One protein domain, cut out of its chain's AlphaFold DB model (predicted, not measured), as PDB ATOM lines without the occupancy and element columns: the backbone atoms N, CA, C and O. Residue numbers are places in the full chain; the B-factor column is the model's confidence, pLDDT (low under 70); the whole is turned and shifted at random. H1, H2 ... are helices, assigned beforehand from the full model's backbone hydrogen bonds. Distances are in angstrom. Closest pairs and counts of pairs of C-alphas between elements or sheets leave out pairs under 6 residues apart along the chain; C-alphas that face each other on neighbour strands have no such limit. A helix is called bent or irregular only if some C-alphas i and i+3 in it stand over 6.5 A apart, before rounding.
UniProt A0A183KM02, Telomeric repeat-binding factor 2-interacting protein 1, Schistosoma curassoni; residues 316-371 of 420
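AT A GLANCE: This is residues 316 to 371 of the 420 residues of the protein "Telomeric repeat-binding factor 2-interacting protein 1" of Schistosoma curassoni (UniProt A0A183KM02). Three short helices make a small body in which H1 and H3 run side by side the same way and H2 runs across them, from near H1 to near the beginning of H3. Beyond H3 the last sixteen residues, 356 to 371, form a long loop that runs out from the helices to about residues 363 and 364, at one end of the longest axis, and then folds back toward them. The printed part has 56 residues with three named helices, in the order H1, H2, H3, and no named strand. The class is all helix, though under half of the residues, 26 of 56, are in named elements. The whole is compact, with a radius of gyration of the C-alphas of 10.9 A, and elongated in outline, spanning 33 by 19 by 17 A.

IN THESE COORDINATES: H3, the longest helix, has 10 residues, 346 to 355, and measures 14.0 A from first to last C-alpha. It begins at C-alpha 346 (-30.033, -1.340, -47.120) and ends at C-alpha 355 (-26.742, -12.817, -39.716). H2, residues 332 to 340, is 12.4 A long. H1, residues 317 to 323, is 10.4 A long and begins at C-alpha 317 (-36.994, -2.489, -55.323). None of the three is bent.

HOW THE PARTS SIT: H3 touches H2, and their closest C-alphas, those of Val 346 and Val 339, are 5.6 A apart. The lines of these two helices are about perpendicular, at 79 degrees. H3 and H1 only just touch, with 3 pairs of C-alphas within 8 A; the closest are those of Tyr 350 and Leu 322, 6.4 A apart. H1 and H3 run the same way at a shallow tilt of 21 degrees. H1 touches H2, with the C-alphas of Val 319 and Ala 335 closest, at 5.9 A. Those two stand about perpendicular, at 81 degrees, with centres 9.7 A apart. In H1, H2 and H3 every O i to N i+4 pair is within hydrogen-bond range.

THE WHOLE: The two C-alphas farthest apart, those of Thr 331 and Thr 364, are 33.3 A from each other, and the first and last printed C-alphas, of Pro 316 and Trp 371, are 22.0 A apart. The printed part has no cut. The link from H1 to H2, 8 residues, is short, and the link from H2 to H3, 5 residues, is tight. The C-alphas of residues 356 to 371, a stretch with no named element, lie 7 to 20 A from the mean of the C-alphas. The mean pLDDT of the printed part is 83.7, and residues 363 to 364 are under 70.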
ATOM      1  N   PRO A 316     -39.564   1.261 -53.417       79.25
ATOM      2  CA  PRO A 316     -38.281   0.930 -54.032       79.25
ATOM      3  C   PRO A 316     -37.999  -0.579 -54.054       79.25
ATOM      4  O   PRO A 316     -38.272  -1.282 -53.084       79.25
ATOM      5  N   VAL A 317     -37.328  -1.060 -55.106       82.12
ATOM      6  CA  VAL A 317     -36.994  -2.489 -55.323       82.12
ATOM      7  C   VAL A 317     -36.295  -3.149 -54.119       82.12
ATOM      8  O   VAL A 317     -36.436  -4.353 -53.888       82.12
ATOM      9  N   TRP A 318     -35.558  -2.378 -53.311       85.31
ATOM     10  CA  TRP A 318     -34.920  -2.892 -52.100       85.31
ATOM     11  C   TRP A 318     -35.908  -3.267 -50.983       85.31
ATOM     12  O   TRP A 318     -35.598  -4.171 -50.211       85.31
ATOM     13  N   VAL A 319     -37.091  -2.645 -50.911       86.25
ATOM     14  CA  VAL A 319     -38.143  -2.968 -49.928       86.25
ATOM     15  C   VAL A 319     -38.636  -4.394 -50.163       86.25
ATOM     16  O   VAL A 319     -38.536  -5.241 -49.274       86.25
ATOM     17  N   SER A 320     -39.050  -4.690 -51.398       83.25
ATOM     18  CA  SER A 320     -39.448  -6.030 -51.849       83.25
ATOM     19  C   SER A 320     -38.334  -7.054 -51.623       83.25
ATOM     20  O   SER A 320     -38.595  -8.181 -51.207       83.25
ATOM     21  N   LYS A 321     -37.071  -6.655 -51.837       84.44
ATOM     22  CA  LYS A 321     -35.915  -7.517 -51.572       84.44
ATOM     23  C   LYS A 321     -35.764  -7.847 -50.083       84.44
ATOM     24  O   LYS A 321     -35.552  -9.014 -49.782       84.44
ATOM     25  N   LEU A 322     -35.873  -6.878 -49.167       86.00
ATOM     26  CA  LEU A 322     -35.728  -7.127 -47.722       86.00
ATOM     27  C   LEU A 322     -36.871  -7.983 -47.157       86.00
ATOM     28  O   LEU A 322     -36.594  -8.898 -46.382       86.00
ATOM     29  N   ILE A 323     -38.117  -7.742 -47.581       86.44
ATOM     30  CA  ILE A 323     -39.281  -8.573 -47.216       86.44
ATOM     31  C   ILE A 323     -39.034 -10.028 -47.643       86.44
ATOM     32  O   ILE A 323     -39.045 -10.936 -46.816       86.44
ATOM     33  N   ASN A 324     -38.663 -10.248 -48.908       83.38
ATOM     34  CA  ASN A 324     -38.417 -11.589 -49.450       83.38
ATOM     35  C   ASN A 324     -37.183 -12.305 -48.856       83.38
ATOM     36  O   ASN A 324     -36.919 -13.450 -49.219       83.38
ATOM     37  N   CYS A 325     -36.417 -11.671 -47.959       79.00
ATOM     38  CA  CYS A 325     -35.286 -12.306 -47.276       79.00
ATOM     39  C   CYS A 325     -35.664 -13.023 -45.973       79.00
ATOM     40  O   CYS A 325     -34.905 -13.893 -45.546       79.00
ATOM     41  N   THR A 326     -36.775 -12.670 -45.310       80.25
ATOM     42  CA  THR A 326     -37.150 -13.276 -44.017       80.25
ATOM     43  C   THR A 326     -38.655 -13.291 -43.781       80.25
ATOM     44  O   THR A 326     -39.337 -12.325 -44.092       80.25
ATOM     45  N   SER A 327     -39.150 -14.299 -43.064       77.44
ATOM     46  CA  SER A 327     -40.519 -14.321 -42.531       77.44
ATOM     47  C   SER A 327     -40.761 -13.367 -41.345       77.44
ATOM     48  O   SER A 327     -41.867 -13.341 -40.814       77.44
ATOM     49  N   TYR A 328     -39.750 -12.610 -40.896       74.25
ATOM     50  CA  TYR A 328     -39.852 -11.682 -39.757       74.25
ATOM     51  C   TYR A 328     -40.271 -10.259 -40.152       74.25
ATOM     52  O   TYR A 328     -40.710  -9.497 -39.296       74.25
ATOM     53  N   ILE A 329     -40.128  -9.894 -41.430       80.56
ATOM     54  CA  ILE A 329     -40.599  -8.622 -41.985       80.56
ATOM     55  C   ILE A 329     -41.714  -8.945 -42.973       80.56
ATOM     56  O   ILE A 329     -41.460  -9.480 -44.048       80.56
ATOM     57  N   THR A 330     -42.947  -8.618 -42.599       76.00
ATOM     58  CA  THR A 330     -44.152  -8.876 -43.398       76.00
ATOM     59  C   THR A 330     -44.664  -7.629 -44.118       76.00
ATOM     60  O   THR A 330     -45.504  -7.745 -45.006       76.00
ATOM     61  N   THR A 331     -44.165  -6.434 -43.773       81.19
ATOM     62  CA  THR A 331     -44.677  -5.153 -44.293       81.19
ATOM     63  C   THR A 331     -43.587  -4.250 -44.893       81.19
ATOM     64  O   THR A 331     -42.440  -4.269 -44.429       81.19
ATOM     65  N   PRO A 332     -43.938  -3.373 -45.861       80.56
ATOM     66  CA  PRO A 332     -43.050  -2.311 -46.348       80.56
ATOM     67  C   PRO A 332     -42.515  -1.412 -45.231       80.56
ATOM     68  O   PRO A 332     -41.339  -1.051 -45.233       80.56
ATOM     69  N   LEU A 333     -43.367  -1.079 -44.255       79.81
ATOM     70  CA  LEU A 333     -43.026  -0.175 -43.159       79.81
ATOM     71  C   LEU A 333     -41.922  -0.753 -42.266       79.81
ATOM     72  O   LEU A 333     -40.958  -0.056 -41.976       79.81
ATOM     73  N   GLN A 334     -41.998  -2.035 -41.896       84.06
ATOM     74  CA  GLN A 334     -40.935  -2.710 -41.135       84.06
ATOM     75  C   GLN A 334     -39.594  -2.722 -41.893       84.06
ATOM     76  O   GLN A 334     -38.545  -2.513 -41.283       84.06
ATOM     77  N   ALA A 335     -39.610  -2.918 -43.218       81.38
ATOM     78  CA  ALA A 335     -38.401  -2.849 -44.041       81.38
ATOM     79  C   ALA A 335     -37.804  -1.428 -44.082       81.38
ATOM     80  O   ALA A 335     -36.589  -1.269 -43.959       81.38
ATOM     81  N   ILE A 336     -38.648  -0.397 -44.210       81.81
ATOM     82  CA  ILE A 336     -38.232   1.015 -44.188       81.81
ATOM     83  C   ILE A 336     -37.679   1.407 -42.812       81.81
ATOM     84  O   ILE A 336     -36.595   1.987 -42.738       81.81
ATOM     85  N   LEU A 337     -38.361   1.030 -41.726       84.50
ATOM     86  CA  LEU A 337     -37.912   1.274 -40.354       84.50
ATOM     87  C   LEU A 337     -36.565   0.598 -40.076       84.50
ATOM     88  O   LEU A 337     -35.665   1.252 -39.558       84.50
ATOM     89  N   LEU A 338     -36.359  -0.659 -40.488       86.19
ATOM     90  CA  LEU A 338     -35.059  -1.315 -40.308       86.19
ATOM     91  C   LEU A 338     -33.930  -0.575 -41.047       86.19
ATOM     92  O   LEU A 338     -32.841  -0.423 -40.496       86.19
ATOM     93  N   VAL A 339     -34.181  -0.079 -42.263       86.38
ATOM     94  CA  VAL A 339     -33.195   0.713 -43.020       86.38
ATOM     95  C   VAL A 339     -32.962   2.094 -42.389       86.38
ATOM     96  O   VAL A 339     -31.831   2.585 -42.386       86.38
ATOM     97  N   TYR A 340     -33.979   2.698 -41.767       85.25
ATOM     98  CA  TYR A 340     -33.808   3.893 -40.933       85.25
ATOM     99  C   TYR A 340     -32.904   3.601 -39.722       85.25
ATOM    100  O   TYR A 340     -31.966   4.353 -39.457       85.25
ATOM    101  N   MET A 341     -33.093   2.464 -39.043       85.38
ATOM    102  CA  MET A 341     -32.261   2.009 -37.914       85.38
ATOM    103  C   MET A 341     -30.817   1.625 -38.307       85.38
ATOM    104  O   MET A 341     -29.966   1.455 -37.428       85.38
ATOM    105  N   THR A 342     -30.503   1.512 -39.607       90.00
ATOM    106  CA  THR A 342     -29.149   1.265 -40.147       90.00
ATOM    107  C   THR A 342     -28.558   2.453 -40.919       90.00
ATOM    108  O   THR A 342     -27.700   2.265 -41.784       90.00
ATOM    109  N   ASN A 343     -28.963   3.690 -40.599       87.50
ATOM    110  CA  ASN A 343     -28.452   4.927 -41.221       87.50
ATOM    111  C   ASN A 343     -28.685   4.991 -42.741       87.50
ATOM    112  O   ASN A 343     -27.810   5.408 -43.501       87.50
ATOM    113  N   GLY A 344     -29.843   4.512 -43.195       83.25
ATOM    114  CA  GLY A 344     -30.187   4.414 -44.614       83.25
ATOM    115  C   GLY A 344     -29.507   3.256 -45.349       83.25
ATOM    116  O   GLY A 344     -29.697   3.107 -46.554       83.25
ATOM    117  N   SER A 345     -28.716   2.418 -44.667       88.38
ATOM    118  CA  SER A 345     -27.966   1.342 -45.314       88.38
ATOM    119  C   SER A 345     -28.797   0.067 -45.465       88.38
ATOM    120  O   SER A 345     -28.836  -0.791 -44.575       88.38
ATOM    121  N   VAL A 346     -29.384  -0.098 -46.654       89.25
ATOM    122  CA  VAL A 346     -30.033  -1.340 -47.120       89.25
ATOM    123  C   VAL A 346     -29.123  -2.564 -46.941       89.25
ATOM    124  O   VAL A 346     -29.585  -3.632 -46.541       89.25
ATOM    125  N   ALA A 347     -27.819  -2.418 -47.196       89.75
ATOM    126  CA  ALA A 347     -26.850  -3.506 -47.063       89.75
ATOM    127  C   ALA A 347     -26.658  -3.948 -45.600       89.75
ATOM    128  O   ALA A 347     -26.610  -5.144 -45.320       89.75
ATOM    129  N   GLU A 348     -26.597  -3.010 -44.651       90.00
ATOM    130  CA  GLU A 348     -26.511  -3.359 -43.227       90.00
ATOM    131  C   GLU A 348     -27.832  -3.910 -42.672       90.00
ATOM    132  O   GLU A 348     -27.792  -4.779 -41.801       90.00
ATOM    133  N   ALA A 349     -28.982  -3.477 -43.202       89.00
ATOM    134  CA  ALA A 349     -30.288  -4.060 -42.881       89.00
ATOM    135  C   ALA A 349     -30.385  -5.519 -43.367       89.00
ATOM    136  O   ALA A 349     -30.722  -6.410 -42.589       89.00
ATOM    137  N   TYR A 350     -29.989  -5.789 -44.616       89.38
ATOM    138  CA  TYR A 350     -29.895  -7.144 -45.173       89.38
ATOM    139  C   TYR A 350     -28.947  -8.039 -44.357       89.38
ATOM    140  O   TYR A 350     -29.289  -9.175 -44.017       89.38
ATOM    141  N   ASN A 351     -27.764  -7.529 -43.995       90.50
ATOM    142  CA  ASN A 351     -26.814  -8.249 -43.142       90.50
ATOM    143  C   ASN A 351     -27.415  -8.560 -41.762       90.50
ATOM    144  O   ASN A 351     -27.230  -9.662 -41.245       90.50
ATOM    145  N   PHE A 352     -28.142  -7.608 -41.169       89.62
ATOM    146  CA  PHE A 352     -28.782  -7.795 -39.871       89.62
ATOM    147  C   PHE A 352     -29.852  -8.892 -39.929       89.62
ATOM    148  O   PHE A 352     -29.812  -9.807 -39.109       89.62
ATOM    149  N   LEU A 353     -30.720  -8.875 -40.945       88.31
ATOM    150  CA  LEU A 353     -31.735  -9.912 -41.175       88.31
ATOM    151  C   LEU A 353     -31.139 -11.311 -41.383       88.31
ATOM    152  O   LEU A 353     -31.668 -12.292 -40.868       88.31
ATOM    153  N   THR A 354     -30.033 -11.412 -42.122       85.75
ATOM    154  CA  THR A 354     -29.434 -12.705 -42.504       85.75
ATOM    155  C   THR A 354     -28.417 -13.254 -41.499       85.75
ATOM    156  O   THR A 354     -28.144 -14.452 -41.508       85.75
ATOM    157  N   THR A 355     -27.839 -12.415 -40.627       86.00
ATOM    158  CA  THR A 355     -26.742 -12.817 -39.716       86.00
ATOM    159  C   THR A 355     -26.904 -12.369 -38.259       86.00
ATOM    160  O   THR A 355     -26.052 -12.684 -37.424       86.00
ATOM    161  N   GLY A 356     -27.950 -11.601 -37.934       86.44
ATOM    162  CA  GLY A 356     -28.118 -10.947 -36.630       86.44
ATOM    163  C   GLY A 356     -27.126  -9.805 -36.366       86.44
ATOM    164  O   GLY A 356     -26.990  -9.359 -35.228       86.44
ATOM    165  N   LYS A 357     -26.380  -9.349 -37.384       88.06
ATOM    166  CA  LYS A 357     -25.356  -8.296 -37.274       88.06
ATOM    167  C   LYS A 357     -25.370  -7.374 -38.487       88.06
ATOM    168  O   LYS A 357     -25.335  -7.843 -39.615       88.06
ATOM    169  N   ARG A 358     -25.285  -6.060 -38.263       89.69
ATOM    170  CA  ARG A 358     -25.112  -5.057 -39.334       89.69
ATOM    171  C   ARG A 358     -23.810  -5.263 -40.121       89.69
ATOM    172  O   ARG A 358     -23.783  -5.111 -41.342       89.69
ATOM    173  N   ARG A 359     -22.723  -5.628 -39.425       87.50
ATOM    174  CA  ARG A 359     -21.370  -5.809 -39.991       87.50
ATOM    175  C   ARG A 359     -20.779  -7.184 -39.620       87.50
ATOM    176  O   ARG A 359     -19.909  -7.254 -38.750       87.50
ATOM    177  N   PRO A 360     -21.235  -8.291 -40.239       79.50
ATOM    178  CA  PRO A 360     -20.788  -9.644 -39.891       79.50
ATOM    179  C   PRO A 360     -19.306  -9.882 -40.213       79.50
ATOM    180  O   PRO A 360     -18.598 -10.482 -39.409       79.50
ATOM    181  N   SER A 361     -18.817  -9.342 -41.334       77.50
ATOM    182  CA  SER A 361     -17.423  -9.462 -41.801       77.50
ATOM    183  C   SER A 361     -16.470  -8.412 -41.204       77.50
ATOM    184  O   SER A 361     -15.430  -8.111 -41.785       77.50
ATOM    185  N   SER A 362     -16.829  -7.796 -40.072       73.69
ATOM    186  CA  SER A 362     -16.052  -6.708 -39.468       73.69
ATOM    187  C   SER A 362     -14.714  -7.199 -38.902       73.69
ATOM    188  O   SER A 362     -14.684  -7.979 -37.949       73.69
ATOM    189  N   ILE A 363     -13.600  -6.694 -39.447       66.88
ATOM    190  CA  ILE A 363     -12.222  -7.041 -39.039       66.88
ATOM    191  C   ILE A 363     -11.980  -6.777 -37.541       66.88
ATOM    192  O   ILE A 363     -11.236  -7.506 -36.886       66.88
ATOM    193  N   THR A 364     -12.645  -5.773 -36.965       67.12
ATOM    194  CA  THR A 364     -12.541  -5.426 -35.539       67.12
ATOM    195  C   THR A 364     -13.410  -6.306 -34.631       67.12
ATOM    196  O   THR A 364     -13.421  -6.101 -33.421       67.12
ATOM    197  N   ASN A 365     -14.164  -7.265 -35.185       70.00
ATOM    198  CA  ASN A 365     -15.277  -7.999 -34.556       70.00
ATOM    199  C   ASN A 365     -16.448  -7.120 -34.062       70.00
ATOM    200  O   ASN A 365     -17.471  -7.660 -33.630       70.00
ATOM    201  N   PHE A 366     -16.339  -5.793 -34.158       80.94
ATOM    202  CA  PHE A 366     -17.386  -4.855 -33.775       80.94
ATOM    203  C   PHE A 366     -18.420  -4.714 -34.897       80.94
ATOM    204  O   PHE A 366     -18.095  -4.309 -36.015       80.94
ATOM    205  N   SER A 367     -19.674  -5.015 -34.572       86.12
ATOM    206  CA  SER A 367     -20.848  -4.575 -35.323       86.12
ATOM    207  C   SER A 367     -21.633  -3.657 -34.392       86.12
ATOM    208  O   SER A 367     -21.941  -4.111 -33.288       86.12
ATOM    209  N   PRO A 368     -21.988  -2.426 -34.803       86.94
ATOM    210  CA  PRO A 368     -22.882  -1.600 -34.003       86.94
ATOM    211  C   PRO A 368     -24.259  -2.280 -33.874       86.94
ATOM    212  O   PRO A 368     -24.616  -3.098 -34.741       86.94
ATOM    213  N   PRO A 369     -25.032  -1.951 -32.826       89.06
ATOM    214  CA  PRO A 369     -26.443  -2.312 -32.734       89.06
ATOM    215  C   PRO A 369     -27.291  -1.506 -33.739       89.06
ATOM    216  O   PRO A 369     -26.776  -0.698 -34.522       89.06
ATOM    217  N   LEU A 370     -28.598  -1.761 -33.757       90.56
ATOM    218  CA  LEU A 370     -29.574  -0.872 -34.395       90.56
ATOM    219  C   LEU A 370     -29.733   0.410 -33.560       90.56
ATOM    220  O   LEU A 370     -29.549   0.363 -32.346       90.56
ATOM    221  N   TRP A 371     -30.065   1.526 -34.209       88.94
ATOM    222  CA  TRP A 371     -30.419   2.788 -33.543       88.94
ATOM    223  C   TRP A 371     -31.877   2.763 -33.055       88.94
ATOM    224  O   TRP A 371     -32.746   2.360 -33.832       88.94
TER     225      TRP A 371